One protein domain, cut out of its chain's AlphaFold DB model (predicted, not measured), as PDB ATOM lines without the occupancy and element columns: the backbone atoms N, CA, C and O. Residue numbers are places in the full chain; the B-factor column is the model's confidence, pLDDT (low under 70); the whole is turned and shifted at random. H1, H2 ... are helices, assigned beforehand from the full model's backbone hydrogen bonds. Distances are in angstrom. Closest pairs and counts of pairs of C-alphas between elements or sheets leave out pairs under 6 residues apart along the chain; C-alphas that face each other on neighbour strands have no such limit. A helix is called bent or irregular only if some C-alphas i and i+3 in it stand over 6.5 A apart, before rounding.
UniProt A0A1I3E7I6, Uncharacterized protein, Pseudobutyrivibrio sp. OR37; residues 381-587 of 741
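Overview. This is residues 381 to 587 of the 741 residues of an uncharacterized protein of Pseudobutyrivibrio sp. OR37 (UniProt A0A1I3E7I6). Two long helices, H1 and H6, run the same way and cross near their middles as a narrow X, and H4 and H9 complete a four-helix bundle with them, up and down, each running against the one before it in the chain. H5 fills one opening of the X and H2 the other; H8 packs on H2, with H7 near it at that far end, while H11 carries on beyond H9 along H6. The 207 printed residues hold eleven named helices, H1 to H11 in order, and no named strand: all helix. The whole is elongated, 68 by 38 by 25 A, and only just loose, close to compact, with a radius of gyration of the C-alphas of 20.1 A.

Along the chain. Find C-alpha 381 at (-23.790, -26.835, -29.099); from there H1 runs 46.0 A to residue 413. Next come H2, residues 419 to 429, H3, 433 to 438, H4, 443 to 453, and H5, 471 to 480. At C-alpha 486, (-21.152, -36.785, -44.776), H6 begins and runs 50.7 A to residue 522; it has a kink of 40 degrees near residue 493 and is only just irregular, C-alphas 492 and 495 being 6.7 A apart. Then read H7, 526 to 531, H8, 534 to 544, H9, 548 to 563, 22.4 A long, H10, 571 to 574, and H11, 577 to 585, ending at C-alpha 585, (-10.364, -38.109, -42.337).

Arrangement. H6 is the hub, touching six helices. Residues 391 to 405 of H1 touch it, the closest C-alphas being Cys 398 and Asn 507, 5.4 A, at 35.4 degrees, only just steep. H9 touches H6 at a shallow tilt of 11 degrees, opposite ways, closest at C-alphas Glu 519 and Ile 551, 6.5 A. H4 touches H1, C-alphas Phe 394 and Arg 446 at 5.0 A, and H9, C-alphas Ala 451 and Ala 561 at 5.5 A. H1 and H2 form a hairpin, closest at C-alphas Glu 408 and Met 422, 5.6 A; H5 and H6 form another, at Asn 479 and Ala 489, 4.8 A. H2 touches H8, C-alphas Lys 428 and Lys 543 at 5.7 A. H9 and H11 touch only at their ends, C-alphas Phe 562 and Ile 577 at 4.7 A. H3 touches H4 only at the corner, C-alphas Trp 436 and Phe 444 at 6.2 A. H7 is near H8, and H10 near H9. Every O i to N i+4 pair is within hydrogen-bond range in H1, H3, H4, H5, H7, H8 and H11, against 6 of 7 in H2, 31 of 33 in H6 and 11 of 12 in H9; H10 is too short for such a pair.

Size, cuts and confidence. The farthest C-alphas, Met 484 and Glu 530, are 69.6 A apart. The printed part has no cut. The link from H4 to H5, 17 residues, is long. Look for pLDDT under 70 at residues 456 to 468, 543 to 544, 546 and 572; the mean of the printed part is 85.1.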
ATOM      1  N   VAL A 381     -24.362 -28.168 -29.355       80.06
ATOM      2  CA  VAL A 381     -23.790 -26.835 -29.099       80.06
ATOM      3  C   VAL A 381     -23.382 -26.693 -27.633       80.06
ATOM      4  O   VAL A 381     -22.294 -26.190 -27.354       80.06
ATOM      5  N   ASN A 382     -24.188 -27.207 -26.700       79.06
ATOM      6  CA  ASN A 382     -23.843 -27.253 -25.281       79.06
ATOM      7  C   ASN A 382     -22.604 -28.133 -25.031       79.06
ATOM      8  O   ASN A 382     -21.667 -27.685 -24.371       79.06
ATOM      9  N   ALA A 383     -22.532 -29.331 -25.623       83.19
ATOM     10  CA  ALA A 383     -21.353 -30.195 -25.520       83.19
ATOM     11  C   ALA A 383     -20.096 -29.574 -26.167       83.19
ATOM     12  O   ALA A 383     -19.008 -29.655 -25.594       83.19
ATOM     13  N   ILE A 384     -20.235 -28.888 -27.310       85.06
ATOM     14  CA  ILE A 384     -19.157 -28.103 -27.938       85.06
ATOM     15  C   ILE A 384     -18.694 -26.991 -26.988       85.06
ATOM     16  O   ILE A 384     -17.492 -26.837 -26.791       85.06
ATOM     17  N   SER A 385     -19.611 -26.250 -26.359       80.62
ATOM     18  CA  SER A 385     -19.271 -25.183 -25.405       80.62
ATOM     19  C   SER A 385     -18.495 -25.716 -24.193       80.62
ATOM     20  O   SER A 385     -17.447 -25.166 -23.854       80.62
ATOM     21  N   VAL A 386     -18.930 -26.836 -23.603       82.88
ATOM     22  CA  VAL A 386     -18.208 -27.515 -22.508       82.88
ATOM     23  C   VAL A 386     -16.803 -27.940 -22.950       82.88
ATOM     24  O   VAL A 386     -15.828 -27.655 -22.255       82.88
ATOM     25  N   CYS A 387     -16.663 -28.532 -24.142       86.19
ATOM     26  CA  CYS A 387     -15.353 -28.860 -24.715       86.19
ATOM     27  C   CYS A 387     -14.466 -27.612 -24.907       86.19
ATOM     28  O   CYS A 387     -13.251 -27.659 -24.692       86.19
ATOM     29  N   GLY A 388     -15.068 -26.483 -25.287       85.12
ATOM     30  CA  GLY A 388     -14.396 -25.193 -25.434       85.12
ATOM     31  C   GLY A 388     -13.850 -24.650 -24.132       85.12
ATOM     32  O   GLY A 388     -12.708 -24.213 -24.105       85.12
ATOM     33  N   GLN A 389     -14.611 -24.738 -23.043       86.75
ATOM     34  CA  GLN A 389     -14.175 -24.248 -21.734       86.75
ATOM     35  C   GLN A 389     -12.884 -24.940 -21.265       86.75
ATOM     36  O   GLN A 389     -11.975 -24.260 -20.790       86.75
ATOM     37  N   SER A 390     -12.742 -26.252 -21.477       87.50
ATOM     38  CA  SER A 390     -11.499 -26.977 -21.165       87.50
ATOM     39  C   SER A 390     -10.329 -26.585 -22.079       87.50
ATOM     40  O   SER A 390      -9.212 -26.376 -21.600       87.50
ATOM     41  N   LEU A 391     -10.571 -26.424 -23.388       89.44
ATOM     42  CA  LEU A 391      -9.549 -25.973 -24.346       89.44
ATOM     43  C   LEU A 391      -9.087 -24.535 -24.069       89.44
ATOM     44  O   LEU A 391      -7.885 -24.254 -24.090       89.44
ATOM     45  N   ASP A 392     -10.018 -23.637 -23.764       89.19
ATOM     46  CA  ASP A 392      -9.750 -22.244 -23.417       89.19
ATOM     47  C   ASP A 392      -9.058 -22.154 -22.044       89.19
ATOM     48  O   ASP A 392      -8.139 -21.350 -21.880       89.19
ATOM     49  N   ALA A 393      -9.387 -23.022 -21.076       90.19
ATOM     50  CA  ALA A 393      -8.702 -23.091 -19.782       90.19
ATOM     51  C   ALA A 393      -7.238 -23.546 -19.911       90.19
ATOM     52  O   ALA A 393      -6.357 -22.970 -19.259       90.19
ATOM     53  N   PHE A 394      -6.953 -24.539 -20.763       94.56
ATOM     54  CA  PHE A 394      -5.585 -24.960 -21.084       94.56
ATOM     55  C   PHE A 394      -4.818 -23.864 -21.839       94.56
ATOM     56  O   PHE A 394      -3.703 -23.506 -21.451       94.56
ATOM     57  N   SER A 395      -5.444 -23.267 -22.858       94.25
ATOM     58  CA  SER A 395      -4.873 -22.165 -23.645       94.25
ATOM     59  C   SER A 395      -4.570 -20.935 -22.789       94.25
ATOM     60  O   SER A 395      -3.517 -20.318 -22.943       94.25
ATOM     61  N   SER A 396      -5.438 -20.607 -21.831       93.31
ATOM     62  CA  SER A 396      -5.223 -19.516 -20.874       93.31
ATOM     63  C   SER A 396      -4.035 -19.795 -19.954       93.31
ATOM     64  O   SER A 396      -3.212 -18.905 -19.731       93.31
ATOM     65  N   SER A 397      -3.890 -21.034 -19.467       93.69
ATOM     66  CA  SER A 397      -2.722 -21.440 -18.673       93.69
ATOM     67  C   SER A 397      -1.423 -21.325 -19.470       93.69
ATOM     68  O   SER A 397      -0.470 -20.717 -18.985       93.69
ATOM     69  N   CYS A 398      -1.391 -21.843 -20.699       95.06
ATOM     70  CA  CYS A 398      -0.209 -21.758 -21.559       95.06
ATOM     71  C   CYS A 398       0.101 -20.315 -21.978       95.06
ATOM     72  O   CYS A 398       1.264 -19.931 -22.005       95.06
ATOM     73  N   SER A 399      -0.914 -19.481 -22.217       93.50
ATOM     74  CA  SER A 399      -0.740 -18.055 -22.528       93.50
ATOM     75  C   SER A 399      -0.177 -17.262 -21.346       93.50
ATOM     76  O   SER A 399       0.668 -16.389 -21.541       93.50
ATOM     77  N   SER A 400      -0.609 -17.564 -20.117       93.25
ATOM     78  CA  SER A 400      -0.014 -16.986 -18.906       93.25
ATOM     79  C   SER A 400       1.445 -17.422 -18.762       93.25
ATOM     80  O   SER A 400       2.323 -16.579 -18.592       93.25
ATOM     81  N   LEU A 401       1.713 -18.722 -18.914       93.56
ATOM     82  CA  LEU A 401       3.057 -19.288 -18.818       93.56
ATOM     83  C   LEU A 401       4.002 -18.731 -19.898       93.56
ATOM     84  O   LEU A 401       5.149 -18.416 -19.596       93.56
ATOM     85  N   ALA A 402       3.520 -18.537 -21.130       93.50
ATOM     86  CA  ALA A 402       4.268 -17.911 -22.219       93.50
ATOM     87  C   ALA A 402       4.641 -16.458 -21.893       93.50
ATOM     88  O   ALA A 402       5.794 -16.071 -22.068       93.50
ATOM     89  N   LYS A 403       3.694 -15.653 -21.388       93.38
ATOM     90  CA  LYS A 403       3.963 -14.262 -20.984       93.38
ATOM     91  C   LYS A 403       5.051 -14.186 -19.915       93.38
ATOM     92  O   LYS A 403       5.948 -13.357 -20.024       93.38
ATOM     93  N   GLU A 404       5.000 -15.067 -18.918       92.56
ATOM     94  CA  GLU A 404       6.043 -15.145 -17.894       92.56
ATOM     95  C   GLU A 404       7.386 -15.608 -18.481       92.56
ATOM     96  O   GLU A 404       8.408 -14.976 -18.235       92.56
ATOM     97  N   TYR A 405       7.387 -16.654 -19.312       92.25
ATOM     98  CA  TYR A 405       8.580 -17.191 -19.975       92.25
ATOM     99  C   TYR A 405       9.329 -16.145 -20.813       92.25
ATOM    100  O   TYR A 405      10.549 -16.001 -20.693       92.25
ATOM    101  N   TYR A 406       8.603 -15.402 -21.651       92.50
ATOM    102  CA  TYR A 406       9.190 -14.348 -22.474       92.50
ATOM    103  C   TYR A 406       9.597 -13.124 -21.646       92.50
ATOM    104  O   TYR A 406      10.633 -12.533 -21.943       92.50
ATOM    105  N   GLY A 407       8.861 -12.799 -20.576       93.38
ATOM    106  CA  GLY A 407       9.208 -11.713 -19.657       93.38
ATOM    107  C   GLY A 407      10.536 -11.928 -18.923       93.38
ATOM    108  O   GLY A 407      11.334 -10.999 -18.840       93.38
ATOM    109  N   GLU A 408      10.829 -13.143 -18.438       93.88
ATOM    110  CA  GLU A 408      12.154 -13.446 -17.865       93.88
ATOM    111  C   GLU A 408      13.247 -13.423 -18.962       93.88
ATOM    112  O   GLU A 408      14.269 -12.756 -18.812       93.88
ATOM    113  N   LYS A 409      13.006 -14.028 -20.139       91.56
ATOM    114  CA  LYS A 409      13.952 -13.948 -21.278       91.56
ATOM    115  C   LYS A 409      14.296 -12.511 -21.690       91.56
ATOM    116  O   LYS A 409      15.415 -12.259 -22.136       91.56
ATOM    117  N   GLU A 410      13.349 -11.583 -21.597       93.06
ATOM    118  CA  GLU A 410      13.567 -10.171 -21.916       93.06
ATOM    119  C   GLU A 410      14.450  -9.474 -20.869       93.06
ATOM    120  O   GLU A 410      15.372  -8.751 -21.245       93.06
ATOM    121  N   LYS A 411      14.259  -9.751 -19.572       92.69
ATOM    122  CA  LYS A 411      15.158  -9.265 -18.507       92.69
ATOM    123  C   LYS A 411      16.598  -9.724 -18.729       92.69
ATOM    124  O   LYS A 411      17.513  -8.902 -18.690       92.69
ATOM    125  N   TYR A 412      16.792 -11.009 -19.035       92.19
ATOM    126  CA  TYR A 412      18.112 -11.557 -19.347       92.19
ATOM    127  C   TYR A 412      18.756 -10.854 -20.553       92.19
ATOM    128  O   TYR A 412      19.894 -10.394 -20.462       92.19
ATOM    129  N   LYS A 413      18.015 -10.674 -21.659       91.56
ATOM    130  CA  LYS A 413      18.494  -9.920 -22.836       91.56
ATOM    131  C   LYS A 413      18.869  -8.471 -22.514       91.56
ATOM    132  O   LYS A 413      19.826  -7.955 -23.081       91.56
ATOM    133  N   ASN A 414      18.136  -7.837 -21.603       91.88
ATOM    134  CA  ASN A 414      18.387  -6.473 -21.141       91.88
ATOM    135  C   ASN A 414      19.479  -6.393 -20.052       91.88
ATOM    136  O   ASN A 414      19.742  -5.311 -19.530       91.88
ATOM    137  N   GLY A 415      20.113  -7.518 -19.692       90.25
ATOM    138  CA  GLY A 415      21.185  -7.590 -18.698       90.25
ATOM    139  C   GLY A 415      20.741  -7.341 -17.253       90.25
ATOM    140  O   GLY A 415      21.593  -7.098 -16.400       90.25
ATOM    141  N   SER A 416      19.436  -7.374 -16.958       85.31
ATOM    142  CA  SER A 416      18.911  -7.122 -15.607       85.31
ATOM    143  C   SER A 416      18.862  -8.367 -14.712       85.31
ATOM    144  O   SER A 416      18.662  -8.235 -13.506       85.31
ATOM    145  N   GLU A 417      19.102  -9.557 -15.268       87.69
ATOM    146  CA  GLU A 417      19.295 -10.810 -14.529       87.69
ATOM    147  C   GLU A 417      20.321 -11.723 -15.224       87.69
ATOM    148  O   GLU A 417      20.606 -11.564 -16.411       87.69
ATOM    149  N   SER A 418      20.897 -12.679 -14.486       89.06
ATOM    150  CA  SER A 418      21.808 -13.687 -15.050       89.06
ATOM    151  C   SER A 418      21.038 -14.823 -15.733       89.06
ATOM    152  O   SER A 418      19.878 -15.080 -15.407       89.06
ATOM    153  N   GLU A 419      21.694 -15.562 -16.637       89.81
ATOM    154  CA  GLU A 419      21.078 -16.722 -17.303       89.81
ATOM    155  C   GLU A 419      20.607 -17.772 -16.282       89.81
ATOM    156  O   GLU A 419      19.489 -18.276 -16.367       89.81
ATOM    157  N   THR A 420      21.423 -18.049 -15.260       88.31
ATOM    158  CA  THR A 420      21.084 -18.969 -14.167       88.31
ATOM    159  C   THR A 420      19.830 -18.513 -13.415       88.31
ATOM    160  O   THR A 420      18.960 -19.341 -13.131       88.31
ATOM    161  N   SER A 421      19.697 -17.206 -13.149       87.56
ATOM    162  CA  SER A 421      18.518 -16.624 -12.494       87.56
ATOM    163  C   SER A 421      17.272 -16.751 -13.367       87.56
ATOM    164  O   SER A 421      16.250 -17.256 -12.902       87.56
ATOM    165  N   MET A 422      17.383 -16.398 -14.653       92.88
ATOM    166  CA  MET A 422      16.327 -16.529 -15.661       92.88
ATOM    167  C   MET A 422      15.813 -17.973 -15.752       92.88
ATOM    168  O   MET A 422      14.610 -18.218 -15.638       92.88
ATOM    169  N   LEU A 423      16.713 -18.954 -15.904       92.06
ATOM    170  CA  LEU A 423      16.364 -20.377 -15.979       92.06
ATOM    171  C   LEU A 423      15.632 -20.836 -14.706       92.06
ATOM    172  O   LEU A 423      14.567 -21.452 -14.786       92.06
ATOM    173  N   ILE A 424      16.165 -20.483 -13.533       89.50
ATOM    174  CA  ILE A 424      15.553 -20.766 -12.231       89.50
ATOM    175  C   ILE A 424      14.174 -20.096 -12.102       89.50
ATOM    176  O   ILE A 424      13.239 -20.719 -11.595       89.50
ATOM    177  N   ASN A 425      14.009 -18.846 -12.541       89.94
ATOM    178  CA  ASN A 425      12.751 -18.099 -12.453       89.94
ATOM    179  C   ASN A 425      11.674 -18.682 -13.367       89.94
ATOM    180  O   ASN A 425      10.552 -18.885 -12.899       89.94
ATOM    181  N   ILE A 426      12.026 -19.037 -14.606       91.19
ATOM    182  CA  ILE A 426      11.157 -19.753 -15.548       91.19
ATOM    183  C   ILE A 426      10.713 -21.096 -14.959       91.19
ATOM    184  O   ILE A 426       9.519 -21.395 -14.927       91.19
ATOM    185  N   ALA A 427      11.649 -21.896 -14.446       88.75
ATOM    186  CA  ALA A 427      11.339 -23.223 -13.924       88.75
ATOM    187  C   ALA A 427      10.385 -23.182 -12.710       88.75
ATOM    188  O   ALA A 427       9.542 -24.060 -12.566       88.75
ATOM    189  N   LYS A 428      10.410 -22.121 -11.887       87.88
ATOM    190  CA  LYS A 428       9.423 -21.927 -10.800       87.88
ATOM    191  C   LYS A 428       7.983 -21.735 -11.295       87.88
ATOM    192  O   LYS A 428       7.067 -21.941 -10.499       87.88
ATOM    193  N   LYS A 429       7.759 -21.275 -12.536       88.94
ATOM    194  CA  LYS A 429       6.424 -20.873 -13.029       88.94
ATOM    195  C   LYS A 429       5.492 -22.051 -13.288       88.94
ATOM    196  O   LYS A 429       4.295 -21.949 -13.043       88.94
ATOM    197  N   ILE A 430       6.041 -23.183 -13.725       86.88
ATOM    198  CA  ILE A 430       5.272 -24.415 -13.956       86.88
ATOM    199  C   ILE A 430       4.906 -25.150 -12.649       86.88
ATOM    200  O   ILE A 430       4.061 -26.040 -12.665       86.88
ATOM    201  N   GLY A 431       5.484 -24.755 -11.509       84.69
ATOM    202  CA  GLY A 431       5.205 -25.329 -10.187       84.69
ATOM    203  C   GLY A 431       6.011 -26.592  -9.865       84.69
ATOM    204  O   GLY A 431       6.898 -26.978 -10.619       84.69
ATOM    205  N   THR A 432       5.700 -27.227  -8.732       84.69
ATOM    206  CA  THR A 432       6.368 -28.449  -8.240       84.69
ATOM    207  C   THR A 432       5.658 -29.740  -8.675       84.69
ATOM    208  O   THR A 432       4.464 -29.694  -8.979       84.69
ATOM    209  N   PRO A 433       6.321 -30.914  -8.601       85.06
ATOM    210  CA  PRO A 433       5.685 -32.215  -8.826       85.06
ATOM    211  C   PRO A 433       4.371 -32.404  -8.058       85.06
ATOM    212  O   PRO A 433       3.356 -32.733  -8.669       85.06
ATOM    213  N   ASP A 434       4.332 -32.078  -6.761       84.06
ATOM    214  CA  ASP A 434       3.102 -32.145  -5.954       84.06
ATOM    215  C   ASP A 434       1.953 -31.325  -6.561       84.06
ATOM    216  O   ASP A 434       0.805 -31.766  -6.571       84.06
ATOM    217  N   GLN A 435       2.251 -30.139  -7.099       85.81
ATOM    218  CA  GLN A 435       1.267 -29.294  -7.777       85.81
ATOM    219  C   GLN A 435       0.860 -29.875  -9.137       85.81
ATOM    220  O   GLN A 435      -0.295 -29.730  -9.536       85.81
ATOM    221  N   TRP A 436       1.772 -30.557  -9.838       88.50
ATOM    222  CA  TRP A 436       1.504 -31.191 -11.130       88.50
ATOM    223  C   TRP A 436       0.565 -32.394 -11.040       88.50
ATOM    224  O   TRP A 436      -0.082 -32.699 -12.045       88.50
ATOM    225  N   TYR A 437       0.535 -33.089  -9.897       81.81
ATOM    226  CA  TYR A 437      -0.313 -34.263  -9.658       81.81
ATOM    227  C   TYR A 437      -1.584 -33.943  -8.859       81.81
ATOM    228  O   TYR A 437      -2.648 -34.438  -9.214       81.81
ATOM    229  N   ASN A 438      -1.504 -33.103  -7.820       78.50
ATOM    230  CA  ASN A 438      -2.594 -32.950  -6.844       78.50
ATOM    231  C   ASN A 438      -3.496 -31.721  -7.067       78.50
ATOM    232  O   ASN A 438      -4.472 -31.542  -6.343       78.50
ATOM    233  N   SER A 439      -3.189 -30.849  -8.035       80.94
ATOM    234  CA  SER A 439      -4.007 -29.662  -8.322       80.94
ATOM    235  C   SER A 439      -4.945 -29.887  -9.507       80.94
ATOM    236  O   SER A 439      -4.497 -30.103 -10.633       80.94
ATOM    237  N   SER A 440      -6.253 -29.719  -9.302       74.25
ATOM    238  CA  SER A 440      -7.234 -29.642 -10.400       74.25
ATOM    239  C   SER A 440      -6.989 -28.440 -11.324       74.25
ATOM    240  O   SER A 440      -7.316 -28.478 -12.505       74.25
ATOM    241  N   ALA A 441      -6.340 -27.384 -10.820       80.31
ATOM    242  CA  ALA A 441      -5.918 -26.230 -11.610       80.31
ATOM    243  C   ALA A 441      -4.543 -26.412 -12.293       80.31
ATOM    244  O   ALA A 441      -4.085 -25.488 -12.966       80.31
ATOM    245  N   SER A 442      -3.887 -27.570 -12.134       89.50
ATOM    246  CA  SER A 442      -2.619 -27.908 -12.796       89.50
ATOM    247  C   SER A 442      -2.729 -27.775 -14.314       89.50
ATOM    248  O   SER A 442      -3.695 -28.229 -14.932       89.50
ATOM    249  N   ILE A 443      -1.685 -27.220 -14.935       92.06
ATOM    250  CA  ILE A 443      -1.561 -27.153 -16.395       92.06
ATOM    251  C   ILE A 443      -1.562 -28.551 -17.038       92.06
ATOM    252  O   ILE A 443      -2.010 -28.693 -18.170       92.06
ATOM    253  N   PHE A 444      -1.141 -29.588 -16.302       92.12
ATOM    254  CA  PHE A 444      -1.157 -30.981 -16.762       92.12
ATOM    255  C   PHE A 444      -2.535 -31.640 -16.665       92.12
ATOM    256  O   PHE A 444      -2.862 -32.466 -17.512       92.12
ATOM    257  N   THR A 445      -3.358 -31.255 -15.688       90.50
ATOM    258  CA  THR A 445      -4.769 -31.674 -15.636       90.50
ATOM    259  C   THR A 445      -5.507 -31.077 -16.832       90.50
ATOM    260  O   THR A 445      -6.050 -31.813 -17.647       90.50
ATOM    261  N   ARG A 446      -5.362 -29.761 -17.044       92.69
ATOM    262  CA  ARG A 446      -5.937 -29.054 -18.202       92.69
ATOM    263  C   ARG A 446      -5.436 -29.592 -19.548       92.69
ATOM    264  O   ARG A 446      -6.215 -29.668 -20.492       92.69
ATOM    265  N   LEU A 447      -4.157 -29.978 -19.638       92.81
ATOM    266  CA  LEU A 447      -3.594 -30.666 -20.806       92.81
ATOM    267  C   LEU A 447      -4.325 -31.984 -21.073       92.81
ATOM    268  O   LEU A 447      -4.692 -32.232 -22.216       92.81
ATOM    269  N   ASN A 448      -4.527 -32.816 -20.047       88.69
ATOM    270  CA  ASN A 448      -5.204 -34.105 -20.188       88.69
ATOM    271  C   ASN A 448      -6.673 -33.936 -20.588       88.69
ATOM    272  O   ASN A 448      -7.128 -34.636 -21.489       88.69
ATOM    273  N   ASP A 449      -7.388 -32.978 -19.991       87.25
ATOM    274  CA  ASP A 449      -8.782 -32.676 -20.340       87.25
ATOM    275  C   ASP A 449      -8.891 -32.236 -21.813       87.25
ATOM    276  O   ASP A 449      -9.671 -32.785 -22.594       87.25
ATOM    277  N   ALA A 450      -8.042 -31.288 -22.225       90.69
ATOM    278  CA  ALA A 450      -7.954 -30.806 -23.602       90.69
ATOM    279  C   ALA A 450      -7.527 -31.906 -24.597       90.69
ATOM    280  O   ALA A 450      -8.077 -31.995 -25.697       90.69
ATOM    281  N   ALA A 451      -6.581 -32.767 -24.210       88.75
ATOM    282  CA  ALA A 451      -6.134 -33.901 -25.014       88.75
ATOM    283  C   ALA A 451      -7.229 -34.967 -25.164       88.75
ATOM    284  O   ALA A 451      -7.379 -35.509 -26.253       88.75
ATOM    285  N   GLY A 452      -8.025 -35.231 -24.122       84.19
ATOM    286  CA  GLY A 452      -9.164 -36.152 -24.177       84.19
ATOM    287  C   GLY A 452     -10.253 -35.675 -25.142       84.19
ATOM    288  O   GLY A 452     -10.737 -36.446 -25.966       84.19
ATOM    289  N   ILE A 453     -10.567 -34.375 -25.122       86.56
ATOM    290  CA  ILE A 453     -11.528 -33.730 -26.037       86.56
ATOM    291  C   ILE A 453     -11.085 -33.816 -27.508       86.56
ATOM    292  O   ILE A 453     -11.916 -33.987 -28.408       86.56
ATOM    293  N   LEU A 454      -9.777 -33.705 -27.758       88.06
ATOM    294  CA  LEU A 454      -9.163 -33.819 -29.085       88.06
ATOM    295  C   LEU A 454      -8.697 -35.255 -29.424       88.06
ATOM    296  O   LEU A 454      -8.150 -35.480 -30.508       88.06
ATOM    297  N   GLY A 455      -8.901 -36.211 -28.519       81.06
ATOM    298  CA  GLY A 455      -8.418 -37.587 -28.601       81.06
ATOM    299  C   GLY A 455      -9.338 -38.519 -29.387       81.06
ATOM    300  O   GLY A 455     -10.429 -38.153 -29.834       81.06
ATOM    301  N   SER A 456      -8.882 -39.754 -29.597       64.62
ATOM    302  CA  SER A 456      -9.601 -40.750 -30.397       64.62
ATOM    303  C   SER A 456     -10.468 -41.658 -29.525       64.62
ATOM    304  O   SER A 456      -9.948 -42.418 -28.717       64.62
ATOM    305  N   MET A 457     -11.769 -41.654 -29.834       62.22
ATOM    306  CA  MET A 457     -12.828 -42.531 -29.319       62.22
ATOM    307  C   MET A 457     -13.240 -42.377 -27.846       62.22
ATOM    308  O   MET A 457     -12.570 -42.791 -26.911       62.22
ATOM    309  N   SER A 458     -14.496 -41.955 -27.692       49.91
ATOM    310  CA  SER A 458     -15.395 -42.489 -26.667       49.91
ATOM    311  C   SER A 458     -15.618 -43.991 -26.894       49.91
ATOM    312  O   SER A 458     -15.817 -44.384 -28.046       49.91
ATOM    313  N   ASP A 459     -15.735 -44.802 -25.842       45.69
ATOM    314  CA  ASP A 459     -15.814 -46.278 -25.933       45.69
ATOM    315  C   ASP A 459     -17.062 -46.855 -26.656       45.69
ATOM    316  O   ASP A 459     -17.316 -48.057 -26.587       45.69
ATOM    317  N   LYS A 460     -17.917 -46.025 -27.281       43.78
ATOM    318  CA  LYS A 460     -19.263 -46.415 -27.766       43.78
ATOM    319  C   LYS A 460     -19.675 -45.878 -29.154       43.78
ATOM    320  O   LYS A 460     -20.861 -45.899 -29.488       43.78
ATOM    321  N   GLY A 461     -18.725 -45.457 -29.995       44.97
ATOM    322  CA  GLY A 461     -18.986 -45.106 -31.407       44.97
ATOM    323  C   GLY A 461     -20.052 -44.011 -31.610       44.97
ATOM    324  O   GLY A 461     -20.251 -43.167 -30.746       44.97
ATOM    325  N   THR A 462     -20.780 -44.029 -32.735       44.44
ATOM    326  CA  THR A 462     -21.851 -43.049 -33.054       44.44
ATOM    327  C   THR A 462     -23.082 -43.126 -32.139       44.44
ATOM    328  O   THR A 462     -23.965 -42.273 -32.233       44.44
ATOM    329  N   ASN A 463     -23.141 -44.127 -31.256       45.12
ATOM    330  CA  ASN A 463     -24.208 -44.331 -30.277       45.12
ATOM    331  C   ASN A 463     -23.793 -43.878 -28.864       45.12
ATOM    332  O   ASN A 463     -24.526 -44.130 -27.907       45.12
ATOM    333  N   SER A 464     -22.628 -43.239 -28.698       55.50
ATOM    334  CA  SER A 464     -22.279 -42.606 -27.430       55.50
ATOM    335  C   SER A 464     -23.185 -41.401 -27.155       55.50
ATOM    336  O   SER A 464     -23.621 -40.696 -28.074       55.50
ATOM    337  N   ASP A 465     -23.464 -41.182 -25.868       60.69
ATOM    338  CA  ASP A 465     -24.032 -39.938 -25.345       60.69
ATOM    339  C   ASP A 465     -23.278 -38.736 -25.940       60.69
ATOM    340  O   ASP A 465     -22.053 -38.773 -26.062       60.69
ATOM    341  N   VAL A 466     -24.004 -37.681 -26.315       66.50
ATOM    342  CA  VAL A 466     -23.442 -36.446 -26.882       66.50
ATOM    343  C   VAL A 466     -22.366 -35.874 -25.955       66.50
ATOM    344  O   VAL A 466     -21.298 -35.497 -26.428       66.50
ATOM    345  N   ASN A 467     -22.575 -35.948 -24.637       66.31
ATOM    346  CA  ASN A 467     -21.618 -35.493 -23.618       66.31
ATOM    347  C   ASN A 467     -20.324 -36.325 -23.548       66.31
ATOM    348  O   ASN A 467     -19.388 -35.956 -22.844       66.31
ATOM    349  N   ARG A 468     -20.271 -37.470 -24.238       67.94
ATOM    350  CA  ARG A 468     -19.097 -38.348 -24.317       67.94
ATOM    351  C   ARG A 468     -18.417 -38.314 -25.684       67.94
ATOM    352  O   ARG A 468     -17.393 -38.970 -25.833       67.94
ATOM    353  N   ARG A 469     -18.961 -37.608 -26.681       76.38
ATOM    354  CA  ARG A 469     -18.372 -37.506 -28.029       76.38
ATOM    355  C   ARG A 469     -17.132 -36.618 -28.017       76.38
ATOM    356  O   ARG A 469     -17.068 -35.645 -27.273       76.38
ATOM    357  N   ASN A 470     -16.161 -36.932 -28.873       81.00
ATOM    358  CA  ASN A 470     -15.007 -36.051 -29.067       81.00
ATOM    359  C   ASN A 470     -15.372 -34.852 -29.961       81.00
ATOM    360  O   ASN A 470     -16.385 -34.862 -30.667       81.00
ATOM    361  N   LEU A 471     -14.528 -33.816 -29.972       86.75
ATOM    362  CA  LEU A 471     -14.841 -32.561 -30.669       86.75
ATOM    363  C   LEU A 471     -15.058 -32.739 -32.188       86.75
ATOM    364  O   LEU A 471     -15.854 -32.026 -32.794       86.75
ATOM    365  N   TYR A 472     -14.399 -33.728 -32.798       87.44
ATOM    366  CA  TYR A 472     -14.545 -34.075 -34.218       87.44
ATOM    367  C   TYR A 472     -15.945 -34.607 -34.539       87.44
ATOM    368  O   TYR A 472     -16.545 -34.221 -35.541       87.44
ATOM    369  N   GLN A 473     -16.461 -35.501 -33.688       85.56
ATOM    370  CA  GLN A 473     -17.815 -36.041 -33.796       85.56
ATOM    371  C   GLN A 473     -18.852 -34.936 -33.581       85.56
ATOM    372  O   GLN A 473     -19.775 -34.817 -34.381       85.56
ATOM    373  N   LEU A 474     -18.657 -34.083 -32.572       87.56
ATOM    374  CA  LEU A 474     -19.562 -32.969 -32.279       87.56
ATOM    375  C   LEU A 474     -19.658 -31.963 -33.439       87.56
ATOM    376  O   LEU A 474     -20.765 -31.623 -33.852       87.56
ATOM    377  N   PHE A 475     -18.530 -31.531 -34.018       88.38
ATOM    378  CA  PHE A 475     -18.559 -30.648 -35.193       88.38
ATOM    379  C   PHE A 475     -19.174 -31.321 -36.425       88.38
ATOM    380  O   PHE A 475     -19.903 -30.669 -37.171       88.38
ATOM    381  N   TYR A 476     -18.927 -32.617 -36.631       88.88
ATOM    382  CA  TYR A 476     -19.551 -33.375 -37.714       88.88
ATOM    383  C   TYR A 476     -21.073 -33.439 -37.562       88.88
ATOM    384  O   TYR A 476     -21.783 -33.096 -38.504       88.88
ATOM    385  N   ASP A 477     -21.574 -33.815 -36.383       86.38
ATOM    386  CA  ASP A 477     -23.011 -33.901 -36.116       86.38
ATOM    387  C   ASP A 477     -23.691 -32.521 -36.191       86.38
ATOM    388  O   ASP A 477     -24.774 -32.421 -36.761       86.38
ATOM    389  N   TYR A 478     -23.032 -31.447 -35.736       87.31
ATOM    390  CA  TYR A 478     -23.495 -30.071 -35.956       87.31
ATOM    391  C   TYR A 478     -23.589 -29.730 -37.457       87.31
ATOM    392  O   TYR A 478     -24.615 -29.248 -37.934       87.31
ATOM    393  N   ASN A 479     -22.551 -30.028 -38.244       89.12
ATOM    394  CA  ASN A 479     -22.525 -29.692 -39.669       89.12
ATOM    395  C   ASN A 479     -23.427 -30.587 -40.551       89.12
ATOM    396  O   ASN A 479     -23.728 -30.198 -41.685       89.12
ATOM    397  N   LYS A 480     -23.927 -31.735 -40.060       88.69
ATOM    398  CA  LYS A 480     -24.977 -32.526 -40.746       88.69
ATOM    399  C   LYS A 480     -26.278 -31.743 -40.941       88.69
ATOM    400  O   LYS A 480     -26.952 -31.928 -41.949       88.69
ATOM    401  N   GLU A 481     -26.610 -30.833 -40.027       83.75
ATOM    402  CA  GLU A 481     -27.837 -30.018 -40.071       83.75
ATOM    403  C   GLU A 481     -27.901 -29.058 -41.277       83.75
ATOM    404  O   GLU A 481     -28.947 -28.473 -41.548       83.75
ATOM    405  N   THR A 482     -26.824 -28.928 -42.062       84.50
ATOM    406  CA  THR A 482     -26.812 -28.135 -43.307       84.50
ATOM    407  C   THR A 482     -26.229 -28.877 -44.512       84.50
ATOM    408  O   THR A 482     -25.913 -28.239 -45.515       84.50
ATOM    409  N   SER A 483     -26.021 -30.195 -44.430       91.56
ATOM    410  CA  SER A 483     -25.252 -30.957 -45.425       91.56
ATOM    411  C   SER A 483     -26.047 -32.133 -45.987       91.56
ATOM    412  O   SER A 483     -26.605 -32.913 -45.222       91.56
ATOM    413  N   MET A 484     -26.035 -32.315 -47.312       94.00
ATOM    414  CA  MET A 484     -26.670 -33.480 -47.961       94.00
ATOM    415  C   MET A 484     -25.793 -34.740 -47.908       94.00
ATOM    416  O   MET A 484     -26.271 -35.847 -48.156       94.00
ATOM    417  N   PHE A 485     -24.503 -34.584 -47.603       96.00
ATOM    418  CA  PHE A 485     -23.524 -35.664 -47.569       96.00
ATOM    419  C   PHE A 485     -22.593 -35.566 -46.361       96.00
ATOM    420  O   PHE A 485     -22.193 -34.474 -45.955       96.00
ATOM    421  N   SER A 486     -22.157 -36.715 -45.842       94.12
ATOM    422  CA  SER A 486     -21.152 -36.785 -44.776       94.12
ATOM    423  C   SER A 486     -19.836 -36.105 -45.166       94.12
ATOM    424  O   SER A 486     -19.244 -35.417 -44.342       94.12
ATOM    425  N   GLY A 487     -19.404 -36.228 -46.428       93.38
ATOM    426  CA  GLY A 487     -18.215 -35.544 -46.947       93.38
ATOM    427  C   GLY A 487     -18.283 -34.020 -46.829       93.38
ATOM    428  O   GLY A 487     -17.288 -33.397 -46.473       93.38
ATOM    429  N   GLU A 488     -19.459 -33.430 -47.044       94.12
ATOM    430  CA  GLU A 488     -19.686 -31.987 -46.902       94.12
ATOM    431  C   GLU A 488     -19.643 -31.556 -45.429       94.12
ATOM    432  O   GLU A 488     -19.004 -30.559 -45.095       94.12
ATOM    433  N   ALA A 489     -20.258 -32.333 -44.530       92.12
ATOM    434  CA  ALA A 489     -20.194 -32.070 -43.092       92.12
ATOM    435  C   ALA A 489     -18.756 -32.195 -42.545       92.12
ATOM    436  O   ALA A 489     -18.347 -31.400 -41.694       92.12
ATOM    437  N   ILE A 490     -17.972 -33.147 -43.066       91.06
ATOM    438  CA  ILE A 490     -16.539 -33.304 -42.770       91.06
ATOM    439  C   ILE A 490     -15.747 -32.074 -43.236       91.06
ATOM    440  O   ILE A 490     -14.960 -31.530 -42.463       91.06
ATOM    441  N   ASP A 491     -15.977 -31.602 -44.464       91.38
ATOM    442  CA  ASP A 491     -15.242 -30.463 -45.028       91.38
ATOM    443  C   ASP A 491     -15.562 -29.145 -44.305       91.38
ATOM    444  O   ASP A 491     -14.641 -28.394 -43.979       91.38
ATOM    445  N   LYS A 492     -16.836 -28.893 -43.965       89.31
ATOM    446  CA  LYS A 492     -17.250 -27.731 -43.149       89.31
ATOM    447  C   LYS A 492     -16.584 -27.725 -41.770       89.31
ATOM    448  O   LYS A 492     -16.102 -26.691 -41.313       89.31
ATOM    449  N   SER A 493     -16.502 -28.891 -41.132       89.12
ATOM    450  CA  SER A 493     -15.879 -29.053 -39.809       89.12
ATOM    451  C   SER A 493     -14.351 -28.919 -39.838       89.12
ATOM    452  O   SER A 493     -13.738 -28.554 -38.833       89.12
ATOM    453  N   ALA A 494     -13.709 -29.235 -40.971       86.94
ATOM    454  CA  ALA A 494     -12.259 -29.392 -41.060       86.94
ATOM    455  C   ALA A 494     -11.481 -28.128 -40.662       86.94
ATOM    456  O   ALA A 494     -10.474 -28.234 -39.964       86.94
ATOM    457  N   GLY A 495     -11.958 -26.937 -41.044       84.69
ATOM    458  CA  GLY A 495     -11.316 -25.668 -40.683       84.69
ATOM    459  C   GLY A 495     -11.342 -25.389 -39.175       84.69
ATOM    460  O   GLY A 495     -10.319 -25.019 -38.595       84.69
ATOM    461  N   GLN A 496     -12.483 -25.643 -38.524       84.38
ATOM    462  CA  GLN A 496     -12.647 -25.488 -37.072       84.38
ATOM    463  C   GLN A 496     -11.716 -26.456 -36.323       84.38
ATOM    464  O   GLN A 496     -10.940 -26.044 -35.459       84.38
ATOM    465  N   ILE A 497     -11.728 -27.730 -36.725       86.25
ATOM    466  CA  ILE A 497     -10.868 -28.791 -36.183       86.25
ATOM    467  C   ILE A 497      -9.380 -28.440 -36.351       86.25
ATOM    468  O   ILE A 497      -8.613 -28.511 -35.388       86.25
ATOM    469  N   GLN A 498      -8.963 -28.016 -37.548       87.50
ATOM    470  CA  GLN A 498      -7.571 -27.668 -37.843       87.50
ATOM    471  C   GLN A 498      -7.076 -26.498 -36.986       87.50
ATOM    472  O   GLN A 498      -5.949 -26.558 -36.487       87.50
ATOM    473  N   SER A 499      -7.900 -25.462 -36.780       86.75
ATOM    474  CA  SER A 499      -7.542 -24.351 -35.891       86.75
ATOM    475  C   SER A 499      -7.266 -24.854 -34.477       86.75
ATOM    476  O   SER A 499      -6.237 -24.518 -33.901       86.75
ATOM    477  N   ARG A 500      -8.117 -25.735 -33.933       86.00
ATOM    478  CA  ARG A 500      -7.976 -26.193 -32.541       86.00
ATOM    479  C   ARG A 500      -6.798 -27.120 -32.311       86.00
ATOM    480  O   ARG A 500      -6.131 -26.998 -31.289       86.00
ATOM    481  N   ILE A 501      -6.476 -27.974 -33.281       90.19
ATOM    482  CA  ILE A 501      -5.244 -28.772 -33.239       90.19
ATOM    483  C   ILE A 501      -4.013 -27.854 -33.282       90.19
ATOM    484  O   ILE A 501      -3.049 -28.098 -32.558       90.19
ATOM    485  N   LYS A 502      -4.038 -26.786 -34.095       90.94
ATOM    486  CA  LYS A 502      -2.943 -25.810 -34.181       90.94
ATOM    487  C   LYS A 502      -2.765 -25.042 -32.867       90.94
ATOM    488  O   LYS A 502      -1.644 -24.979 -32.370       90.94
ATOM    489  N   ASP A 503      -3.846 -24.514 -32.295       89.75
ATOM    490  CA  ASP A 503      -3.830 -23.802 -31.010       89.75
ATOM    491  C   ASP A 503      -3.280 -24.713 -29.897       89.75
ATOM    492  O   ASP A 503      -2.348 -24.351 -29.177       89.75
ATOM    493  N   PHE A 504      -3.791 -25.946 -29.809       93.50
ATOM    494  CA  PHE A 504      -3.334 -26.950 -28.848       93.50
ATOM    495  C   PHE A 504      -1.847 -27.304 -29.024       93.50
ATOM    496  O   PHE A 504      -1.121 -27.399 -28.034       93.50
ATOM    497  N   ALA A 505      -1.363 -27.442 -30.263       93.12
ATOM    498  CA  ALA A 505       0.049 -27.695 -30.552       93.12
ATOM    499  C   ALA A 505       0.964 -26.530 -30.146       93.12
ATOM    500  O   ALA A 505       2.011 -26.763 -29.544       93.12
ATOM    501  N   LEU A 506       0.560 -25.280 -30.396       92.12
ATOM    502  CA  LEU A 506       1.307 -24.099 -29.949       92.12
ATOM    503  C   LEU A 506       1.398 -24.036 -28.416       92.12
ATOM    504  O   LEU A 506       2.478 -23.815 -27.869       92.12
ATOM    505  N   ASN A 507       0.294 -24.316 -27.722       94.50
ATOM    506  CA  ASN A 507       0.253 -24.403 -26.260       94.50
ATOM    507  C   ASN A 507       1.159 -25.525 -25.711       94.50
ATOM    508  O   ASN A 507       1.896 -25.317 -24.746       94.50
ATOM    509  N   CYS A 508       1.170 -26.694 -26.358       94.69
ATOM    510  CA  CYS A 508       2.066 -27.798 -26.002       94.69
ATOM    511  C   CYS A 508       3.547 -27.461 -26.229       94.69
ATOM    512  O   CYS A 508       4.384 -27.862 -25.421       94.69
ATOM    513  N   ASN A 509       3.883 -26.697 -27.274       93.12
ATOM    514  CA  ASN A 509       5.258 -26.254 -27.520       93.12
ATOM    515  C   ASN A 509       5.768 -25.342 -26.393       93.12
ATOM    516  O   ASN A 509       6.854 -25.586 -25.873       93.12
ATOM    517  N   VAL A 510       4.963 -24.369 -25.942       94.00
ATOM    518  CA  VAL A 510       5.292 -23.527 -24.771       94.00
ATOM    519  C   VAL A 510       5.547 -24.391 -23.530       94.00
ATOM    520  O   VAL A 510       6.537 -24.201 -22.825       94.00
ATOM    521  N   LEU A 511       4.677 -25.373 -23.277       94.94
ATOM    522  CA  LEU A 511       4.812 -26.286 -22.143       94.94
ATOM    523  C   LEU A 511       6.105 -27.122 -22.221       94.94
ATOM    524  O   LEU A 511       6.800 -27.278 -21.216       94.94
ATOM    525  N   MET A 512       6.467 -27.602 -23.414       94.62
ATOM    526  CA  MET A 512       7.717 -28.329 -23.664       94.62
ATOM    527  C   MET A 512       8.960 -27.447 -23.510       94.62
ATOM    528  O   MET A 512       9.949 -27.897 -22.933       94.62
ATOM    529  N   GLU A 513       8.931 -26.190 -23.963       93.94
ATOM    530  CA  GLU A 513      10.034 -25.239 -23.763       93.94
ATOM    531  C   GLU A 513      10.307 -24.984 -22.276       93.94
ATOM    532  O   GLU A 513      11.466 -24.992 -21.849       93.94
ATOM    533  N   VAL A 514       9.255 -24.822 -21.467       93.56
ATOM    534  CA  VAL A 514       9.392 -24.647 -20.015       93.56
ATOM    535  C   VAL A 514       9.866 -25.933 -19.334       93.56
ATOM    536  O   VAL A 514      10.745 -25.863 -18.477       93.56
ATOM    537  N   LEU A 515       9.377 -27.109 -19.741       92.94
ATOM    538  CA  LEU A 515       9.880 -28.398 -19.241       92.94
ATOM    539  C   LEU A 515      11.354 -28.639 -19.604       92.94
ATOM    540  O   LEU A 515      12.095 -29.200 -18.800       92.94
ATOM    541  N   ASN A 516      11.807 -28.186 -20.774       93.25
ATOM    542  CA  ASN A 516      13.218 -28.236 -21.164       93.25
ATOM    543  C   ASN A 516      14.083 -27.298 -20.303       93.25
ATOM    544  O   ASN A 516      15.184 -27.678 -19.907       93.25
ATOM    545  N   VAL A 517      13.595 -26.100 -19.957       92.94
ATOM    546  CA  VAL A 517      14.281 -25.218 -18.990       92.94
ATOM    547  C   VAL A 517      14.299 -25.835 -17.591       92.94
ATOM    548  O   VAL A 517      15.343 -25.846 -16.943       92.94
ATOM    549  N   HIS A 518      13.185 -26.411 -17.140       91.06
ATOM    550  CA  HIS A 518      13.102 -27.066 -15.837       91.06
ATOM    551  C   HIS A 518      14.023 -28.296 -15.749       91.06
ATOM    552  O   HIS A 518      14.619 -28.537 -14.700       91.06
ATOM    553  N   GLU A 519      14.198 -29.051 -16.839       91.12
ATOM    554  CA  GLU A 519      15.214 -30.103 -16.906       91.12
ATOM    555  C   GLU A 519      16.632 -29.527 -16.809       91.12
ATOM    556  O   GLU A 519      17.430 -30.054 -16.038       91.12
ATOM    557  N   LYS A 520      16.965 -28.454 -17.542       90.69
ATOM    558  CA  LYS A 520      18.296 -27.824 -17.440       90.69
ATOM    559  C   LYS A 520      18.619 -27.435 -15.999       90.69
ATOM    560  O   LYS A 520      19.674 -27.815 -15.507       90.69
ATOM    561  N   VAL A 521      17.689 -26.772 -15.308       89.12
ATOM    562  CA  VAL A 521      17.866 -26.398 -13.895       89.12
ATOM    563  C   VAL A 521      18.013 -27.630 -12.999       89.12
ATOM    564  O   VAL A 521      18.872 -27.652 -12.126       89.12
ATOM    565  N   ALA A 522      17.231 -28.689 -13.227       86.06
ATOM    566  CA  ALA A 522      17.347 -29.934 -12.463       86.06
ATOM    567  C   ALA A 522      18.672 -30.696 -12.689       86.06
ATOM    568  O   ALA A 522      18.998 -31.564 -11.884       86.06
ATOM    569  N   ASN A 523      19.428 -30.380 -13.750       87.75
ATOM    570  CA  ASN A 523      20.769 -30.916 -14.013       87.75
ATOM    571  C   ASN A 523      21.899 -29.909 -13.688       87.75
ATOM    572  O   ASN A 523      23.024 -30.131 -14.132       87.75
ATOM    573  N   PHE A 524      21.636 -28.823 -12.947       89.06
ATOM    574  CA  PHE A 524      22.707 -27.945 -12.459       89.06
ATOM    575  C   PHE A 524      23.715 -28.730 -11.609       89.06
ATOM    576  O   PHE A 524      23.340 -29.553 -10.770       89.06
ATOM    577  N   THR A 525      24.993 -28.454 -11.839       87.44
ATOM    578  CA  THR A 525      26.121 -28.995 -11.078       87.44
ATOM    579  C   THR A 525      26.145 -28.447  -9.650       87.44
ATOM    580  O   THR A 525      25.592 -27.382  -9.366       87.44
ATOM    581  N   ASP A 526      26.822 -29.144  -8.733       86.00
ATOM    582  CA  ASP A 526      26.989 -28.658  -7.357       86.00
ATOM    583  C   ASP A 526      27.695 -27.287  -7.319       86.00
ATOM    584  O   ASP A 526      27.323 -26.425  -6.526       86.00
ATOM    585  N   GLU A 527      28.633 -27.045  -8.242       85.25
ATOM    586  CA  GLU A 527      29.339 -25.769  -8.431       85.25
ATOM    587  C   GLU A 527      28.375 -24.632  -8.825       85.25
ATOM    588  O   GLU A 527      28.372 -23.567  -8.204       85.25
ATOM    589  N   GLU A 528      27.484 -24.869  -9.796       85.31
ATOM    590  CA  GLU A 528      26.426 -23.918 -10.170       85.31
ATOM    591  C   GLU A 528      25.436 -23.680  -9.020       85.31
ATOM    592  O   GLU A 528      24.996 -22.550  -8.811       85.31
ATOM    593  N   ILE A 529      25.115 -24.716  -8.235       83.94
ATOM    594  CA  ILE A 529      24.229 -24.638  -7.060       83.94
ATOM    595  C   ILE A 529      24.894 -23.888  -5.891       83.94
ATOM    596  O   ILE A 529      24.204 -23.270  -5.070       83.94
ATOM    597  N   GLU A 530      26.220 -23.928  -5.760       84.44
ATOM    598  CA  GLU A 530      26.989 -23.121  -4.804       84.44
ATOM    599  C   GLU A 530      27.136 -21.660  -5.227       84.44
ATOM    600  O   GLU A 530      27.081 -20.791  -4.357       84.44
ATOM    601  N   ALA A 531      27.192 -21.378  -6.529       84.62
ATOM    602  CA  ALA A 531      27.204 -20.019  -7.069       84.62
ATOM    603  C   ALA A 531      25.859 -19.264  -6.939       84.62
ATOM    604  O   ALA A 531      25.830 -18.041  -7.096       84.62
ATOM    605  N   LEU A 532      24.748 -19.954  -6.647       86.12
ATOM    606  CA  LEU A 532      23.427 -19.333  -6.466       86.12
ATOM    607  C   LEU A 532      23.362 -18.405  -5.247       86.12
ATOM    608  O   LEU A 532      23.826 -18.743  -4.154       86.12
ATOM    609  N   THR A 533      22.632 -17.294  -5.377       87.50
ATOM    610  CA  THR A 533      22.258 -16.479  -4.213       87.50
ATOM    611  C   THR A 533      21.377 -17.274  -3.238       87.50
ATOM    612  O   THR A 533      20.673 -18.217  -3.610       87.50
ATOM    613  N   SER A 534      21.344 -16.864  -1.965       85.50
ATOM    614  CA  SER A 534      20.523 -17.524  -0.935       85.50
ATOM    615  C   SER A 534      19.029 -17.609  -1.289       85.50
ATOM    616  O   SER A 534      18.356 -18.561  -0.886       85.50
ATOM    617  N   GLU A 535      18.494 -16.646  -2.046       82.62
ATOM    618  CA  GLU A 535      17.097 -16.666  -2.495       82.62
ATOM    619  C   GLU A 535      16.874 -17.633  -3.661       82.62
ATOM    620  O   GLU A 535      15.913 -18.410  -3.643       82.62
ATOM    621  N   GLU A 536      17.781 -17.651  -4.638       82.56
ATOM    622  CA  GLU A 536      17.757 -18.602  -5.752       82.56
ATOM    623  C   GLU A 536      17.924 -20.032  -5.258       82.56
ATOM    624  O   GLU A 536      17.113 -20.880  -5.613       82.56
ATOM    625  N   LYS A 537      18.881 -20.293  -4.362       82.69
ATOM    626  CA  LYS A 537      19.127 -21.614  -3.765       82.69
ATOM    627  C   LYS A 537      17.927 -22.106  -2.950       82.69
ATOM    628  O   LYS A 537      17.529 -23.267  -3.056       82.69
ATOM    629  N   LYS A 538      17.269 -21.214  -2.196       81.00
ATOM    630  CA  LYS A 538      16.000 -21.503  -1.501       81.00
ATOM    631  C   LYS A 538      14.878 -21.840  -2.485       81.00
ATOM    632  O   LYS A 538      14.089 -22.744  -2.214       81.00
ATOM    633  N   ALA A 539      14.779 -21.117  -3.596       74.88
ATOM    634  CA  ALA A 539      13.739 -21.339  -4.592       74.88
ATOM    635  C   ALA A 539      14.007 -22.587  -5.453       74.88
ATOM    636  O   ALA A 539      13.070 -23.326  -5.731       74.88
ATOM    637  N   PHE A 540      15.266 -22.881  -5.777       80.19
ATOM    638  CA  PHE A 540      15.718 -24.132  -6.377       80.19
ATOM    639  C   PHE A 540      15.290 -25.317  -5.503       80.19
ATOM    640  O   PHE A 540      14.409 -26.085  -5.890       80.19
ATOM    641  N   CYS A 541      15.783 -25.385  -4.261       76.38
ATOM    642  CA  CYS A 541      15.512 -26.495  -3.346       76.38
ATOM    643  C   CYS A 541      14.032 -26.683  -2.967       76.38
ATOM    644  O   CYS A 541      13.665 -27.791  -2.588       76.38
ATOM    645  N   LYS A 542      13.192 -25.635  -3.016       72.88
ATOM    646  CA  LYS A 542      11.771 -25.710  -2.604       72.88
ATOM    647  C   LYS A 542      10.746 -25.688  -3.736       72.88
ATOM    648  O   LYS A 542       9.598 -26.035  -3.480       72.88
ATOM    649  N   LYS A 543      11.099 -25.199  -4.929       69.56
ATOM    650  CA  LYS A 543      10.148 -24.997  -6.037       69.56
ATOM    651  C   LYS A 543      10.580 -25.606  -7.372       69.56
ATOM    652  O   LYS A 543       9.728 -25.722  -8.238       69.56
ATOM    653  N   VAL A 544      11.858 -25.959  -7.544       69.94
ATOM    654  CA  VAL A 544      12.405 -26.442  -8.831       69.94
ATOM    655  C   VAL A 544      13.117 -27.793  -8.709       69.94
ATOM    656  O   VAL A 544      13.336 -28.469  -9.708       69.94
ATOM    657  N   LYS A 545      13.459 -28.243  -7.497       71.00
ATOM    658  CA  LYS A 545      14.051 -29.564  -7.260       71.00
ATOM    659  C   LYS A 545      13.001 -30.680  -7.412       71.00
ATOM    660  O   LYS A 545      12.573 -31.279  -6.432       71.00
ATOM    661  N   ALA A 546      12.592 -30.921  -8.654       65.75
ATOM    662  CA  ALA A 546      11.850 -32.097  -9.096       65.75
ATOM    663  C   ALA A 546      12.818 -33.240  -9.426       65.75
ATOM    664  O   ALA A 546      13.982 -33.004  -9.762       65.75
ATOM    665  N   ASN A 547      12.341 -34.479  -9.384       70.38
ATOM    666  CA  ASN A 547      13.104 -35.611  -9.891       70.38
ATOM    667  C   ASN A 547      13.153 -35.538 -11.429       70.38
ATOM    668  O   ASN A 547      12.133 -35.323 -12.085       70.38
ATOM    669  N   LYS A 548      14.329 -35.766 -12.028       80.19
ATOM    670  CA  LYS A 548      14.504 -35.822 -13.491       80.19
ATOM    671  C   LYS A 548      13.499 -36.768 -14.161       80.19
ATOM    672  O   LYS A 548      12.952 -36.445 -15.214       80.19
ATOM    673  N   ASN A 549      13.190 -37.888 -13.504       83.25
ATOM    674  CA  ASN A 549      12.217 -38.870 -13.982       83.25
ATOM    675  C   ASN A 549      10.783 -38.311 -14.044       83.25
ATOM    676  O   ASN A 549      10.020 -38.706 -14.922       83.25
ATOM    677  N   GLU A 550      10.410 -37.379 -13.161       88.06
ATOM    678  CA  GLU A 550       9.089 -36.731 -13.172       88.06
ATOM    679  C   GLU A 550       8.978 -35.730 -14.323       88.06
ATOM    680  O   GLU A 550       7.974 -35.721 -15.033       88.06
ATOM    681  N   ILE A 551      10.023 -34.925 -14.554       89.50
ATOM    682  CA  ILE A 551      10.078 -33.978 -15.679       89.50
ATOM    683  C   ILE A 551       9.949 -34.746 -16.999       89.50
ATOM    684  O   ILE A 551       9.118 -34.406 -17.843       89.50
ATOM    685  N   GLU A 552      10.711 -35.831 -17.151       88.44
ATOM    686  CA  GLU A 552      10.661 -36.695 -18.332       88.44
ATOM    687  C   GLU A 552       9.298 -37.394 -18.486       88.44
ATOM    688  O   GLU A 552       8.758 -37.468 -19.590       88.44
ATOM    689  N   ALA A 553       8.666 -37.829 -17.389       89.81
ATOM    690  CA  ALA A 553       7.299 -38.350 -17.425       89.81
ATOM    691  C   ALA A 553       6.281 -37.299 -17.909       89.81
ATOM    692  O   ALA A 553       5.367 -37.636 -18.665       89.81
ATOM    693  N   LYS A 554       6.442 -36.019 -17.542       92.19
ATOM    694  CA  LYS A 554       5.582 -34.930 -18.038       92.19
ATOM    695  C   LYS A 554       5.860 -34.579 -19.505       92.19
ATOM    696  O   LYS A 554       4.904 -34.339 -20.237       92.19
ATOM    697  N   LYS A 555       7.107 -34.641 -19.989       92.56
ATOM    698  CA  LYS A 555       7.410 -34.528 -21.435       92.56
ATOM    699  C   LYS A 555       6.786 -35.668 -22.247       92.56
ATOM    700  O   LYS A 555       6.179 -35.436 -23.299       92.56
ATOM    701  N   LYS A 556       6.866 -36.901 -21.735       90.88
ATOM    702  CA  LYS A 556       6.176 -38.065 -22.312       90.88
ATOM    703  C   LYS A 556       4.662 -37.877 -22.322       90.88
ATOM    704  O   LYS A 556       4.049 -38.189 -23.333       90.88
ATOM    705  N   LEU A 557       4.069 -37.291 -21.278       90.06
ATOM    706  CA  LEU A 557       2.638 -36.962 -21.247       90.06
ATOM    707  C   LEU A 557       2.232 -36.010 -22.388       90.06
ATOM    708  O   LEU A 557       1.287 -36.315 -23.112       90.06
ATOM    709  N   VAL A 558       2.976 -34.915 -22.608       91.81
ATOM    710  CA  VAL A 558       2.722 -34.004 -23.746       91.81
ATOM    711  C   VAL A 558       2.844 -34.740 -25.084       91.81
ATOM    712  O   VAL A 558       2.032 -34.542 -25.983       91.81
ATOM    713  N   THR A 559       3.821 -35.639 -25.211       89.12
ATOM    714  CA  THR A 559       4.018 -36.446 -26.424       89.12
ATOM    715  C   THR A 559       2.847 -37.413 -26.652       89.12
ATOM    716  O   THR A 559       2.281 -37.463 -27.746       89.12
ATOM    717  N   TYR A 560       2.431 -38.142 -25.613       88.19
ATOM    718  CA  TYR A 560       1.337 -39.113 -25.669       88.19
ATOM    719  C   TYR A 560      -0.025 -38.473 -25.960       88.19
ATOM    720  O   TYR A 560      -0.848 -39.127 -26.595       88.19
ATOM    721  N   ALA A 561      -0.249 -37.196 -25.627       89.31
ATOM    722  CA  ALA A 561      -1.442 -36.475 -26.082       89.31
ATOM    723  C   ALA A 561      -1.585 -36.500 -27.622       89.31
ATOM    724  O   ALA A 561      -2.685 -36.666 -28.150       89.31
ATOM    725  N   PHE A 562      -0.478 -36.410 -28.369       88.38
ATOM    726  CA  PHE A 562      -0.508 -36.451 -29.835       88.38
ATOM    727  C   PHE A 562      -0.523 -37.863 -30.416       88.38
ATOM    728  O   PHE A 562      -1.274 -38.105 -31.360       88.38
ATOM    729  N   ILE A 563       0.301 -38.778 -29.891       87.38
ATOM    730  CA  ILE A 563       0.552 -40.098 -30.509       87.38
ATOM    731  C   ILE A 563      -0.095 -41.293 -29.794       87.38
ATOM    732  O   ILE A 563      -0.003 -42.411 -30.299       87.38
ATOM    733  N   GLY A 564      -0.714 -41.070 -28.633       85.94
ATOM    734  CA  GLY A 564      -1.200 -42.120 -27.742       85.94
ATOM    735  C   GLY A 564      -0.075 -42.868 -27.018       85.94
ATOM    736  O   GLY A 564       1.085 -42.874 -27.436       85.94
ATOM    737  N   ASN A 565      -0.424 -43.542 -25.926       86.44
ATOM    738  CA  ASN A 565       0.417 -44.527 -25.260       86.44
ATOM    739  C   ASN A 565      -0.119 -45.934 -25.557       86.44
ATOM    740  O   ASN A 565      -0.948 -46.465 -24.823       86.44
ATOM    741  N   LYS A 566       0.386 -46.563 -26.624       83.94
ATOM    742  CA  LYS A 566      -0.042 -47.906 -27.067       83.94
ATOM    743  C   LYS A 566       0.110 -49.007 -26.012       83.94
ATOM    744  O   LYS A 566      -0.553 -50.032 -26.128       83.94
ATOM    745  N   ASN A 567       0.958 -48.783 -25.009       85.12
ATOM    746  CA  ASN A 567       1.216 -49.705 -23.904       85.12
ATOM    747  C   ASN A 567       0.355 -49.383 -22.665       85.12
ATOM    748  O   ASN A 567       0.609 -49.921 -21.596       85.12
ATOM    749  N   SER A 568      -0.610 -48.463 -22.766       80.50
ATOM    750  CA  SER A 568      -1.552 -48.173 -21.685       80.50
ATOM    751  C   SER A 568      -2.629 -49.248 -21.599       80.50
ATOM    752  O   SER A 568      -3.230 -49.593 -22.613       80.50
ATOM    753  N   ASP A 569      -2.948 -49.702 -20.390       77.25
ATOM    754  CA  ASP A 569      -4.103 -50.577 -20.149       77.25
ATOM    755  C   ASP A 569      -5.448 -49.846 -20.342       77.25
ATOM    756  O   ASP A 569      -6.476 -50.471 -20.598       77.25
ATOM    757  N   ILE A 570      -5.442 -48.508 -20.282       71.44
ATOM    758  CA  ILE A 570      -6.609 -47.658 -20.539       71.44
ATOM    759  C   ILE A 570      -6.744 -47.454 -22.052       71.44
ATOM    760  O   ILE A 570      -5.945 -46.745 -22.663       71.44
ATOM    761  N   GLU A 571      -7.785 -48.031 -22.659       71.62
ATOM    762  CA  GLU A 571      -8.018 -48.000 -24.114       71.62
ATOM    763  C   GLU A 571      -8.023 -46.574 -24.693       71.62
ATOM    764  O   GLU A 571      -7.338 -46.304 -25.678       71.62
ATOM    765  N   MET A 572      -8.704 -45.630 -24.031       65.56
ATOM    766  CA  MET A 572      -8.729 -44.213 -24.428       65.56
ATOM    767  C   MET A 572      -7.334 -43.577 -24.503       65.56
ATOM    768  O   MET A 572      -7.086 -42.726 -25.352       65.56
ATOM    769  N   ALA A 573      -6.401 -43.997 -23.645       72.69
ATOM    770  CA  ALA A 573      -5.041 -43.468 -23.627       72.69
ATOM    771  C   ALA A 573      -4.131 -44.110 -24.692       72.69
ATOM    772  O   ALA A 573      -3.021 -43.619 -24.905       72.69
ATOM    773  N   LYS A 574      -4.577 -45.162 -25.399       81.25
ATOM    774  CA  LYS A 574      -3.814 -45.789 -26.496       81.25
ATOM    775  C   LYS A 574      -3.768 -44.952 -27.768       81.25
ATOM    776  O   LYS A 574      -2.852 -45.146 -28.568       81.25
ATOM    777  N   TYR A 575      -4.713 -44.030 -27.950       83.31
ATOM    778  CA  TYR A 575      -4.887 -43.266 -29.183       83.31
ATOM    779  C   TYR A 575      -4.758 -41.763 -28.942       83.31
ATOM    780  O   TYR A 575      -5.454 -41.195 -28.105       83.31
ATOM    781  N   GLY A 576      -3.896 -41.102 -29.711       86.12
ATOM    782  CA  GLY A 576      -3.693 -39.659 -29.591       86.12
ATOM    783  C   GLY A 576      -4.554 -38.831 -30.547       86.12
ATOM    784  O   GLY A 576      -5.302 -39.352 -31.380       86.12
ATOM    785  N   ILE A 577      -4.368 -37.511 -30.490       88.88
ATOM    786  CA  ILE A 577      -4.968 -36.537 -31.418       88.88
ATOM    787  C   ILE A 577      -4.685 -36.906 -32.884       88.88
ATOM    788  O   ILE A 577      -5.561 -36.807 -33.742       88.88
ATOM    789  N   VAL A 578      -3.479 -37.395 -33.192       87.06
ATOM    790  CA  VAL A 578      -3.097 -37.795 -34.555       87.06
ATOM    791  C   VAL A 578      -3.942 -38.971 -35.057       87.06
ATOM    792  O   VAL A 578      -4.248 -39.045 -36.249       87.06
ATOM    793  N   ASP A 579      -4.352 -39.881 -34.176       85.44
ATOM    794  CA  ASP A 579      -5.210 -41.007 -34.541       85.44
ATOM    795  C   ASP A 579      -6.678 -40.583 -34.668       85.44
ATOM    796  O   ASP A 579      -7.354 -41.052 -35.583       85.44
ATOM    797  N   ALA A 580      -7.130 -39.605 -33.875       84.38
ATOM    798  CA  ALA A 580      -8.438 -38.969 -34.048       84.38
ATOM    799  C   ALA A 580      -8.562 -38.301 -35.429       84.38
ATOM    800  O   ALA A 580      -9.523 -38.554 -36.158       84.38
ATOM    801  N   VAL A 581      -7.545 -37.538 -35.851       84.69
ATOM    802  CA  VAL A 581      -7.479 -36.916 -37.189       84.69
ATOM    803  C   VAL A 581      -7.498 -37.967 -38.304       84.69
ATOM    804  O   VAL A 581      -8.223 -37.810 -39.291       84.69
ATOM    805  N   LYS A 582      -6.727 -39.058 -38.173       84.50
ATOM    806  CA  LYS A 582      -6.738 -40.163 -39.152       84.50
ATOM    807  C   LYS A 582      -8.111 -40.823 -39.228       84.50
ATOM    808  O   LYS A 582      -8.623 -41.019 -40.325       84.50
ATOM    809  N   GLN A 583      -8.710 -41.145 -38.082       83.56
ATOM    810  CA  GLN A 583     -10.025 -41.769 -38.016       83.56
ATOM    811  C   GLN A 583     -11.076 -40.869 -38.672       83.56
ATOM    812  O   GLN A 583     -11.805 -41.330 -39.548       83.56
ATOM    813  N   TYR A 584     -11.087 -39.582 -38.324       84.44
ATOM    814  CA  TYR A 584     -11.991 -38.580 -38.878       84.44
ATOM    815  C   TYR A 584     -11.862 -38.434 -40.400       84.44
ATOM    816  O   TYR A 584     -12.835 -38.597 -41.131       84.44
ATOM    817  N   SER A 585     -10.639 -38.227 -40.896       82.12
ATOM    818  CA  SER A 585     -10.364 -38.109 -42.337       82.12
ATOM    819  C   SER A 585     -10.576 -39.409 -43.127       82.12
ATOM    820  O   SER A 585     -10.679 -39.367 -44.354       82.12
ATOM    821  N   SER A 586     -10.664 -40.558 -42.447       84.31
ATOM    822  CA  SER A 586     -10.978 -41.862 -43.045       84.31
ATOM    823  C   SER A 586     -12.470 -42.216 -43.074       84.31
ATOM    824  O   SER A 586     -12.820 -43.263 -43.621       84.31
ATOM    825  N   GLN A 587     -13.347 -41.381 -42.500       86.19
ATOM    826  CA  GLN A 587     -14.791 -41.622 -42.518       86.19
ATOM    827  C   GLN A 587     -15.340 -41.674 -43.953       86.19
ATOM    828  O   GLN A 587     -14.829 -41.027 -44.871       86.19
TER     829      GLN A 587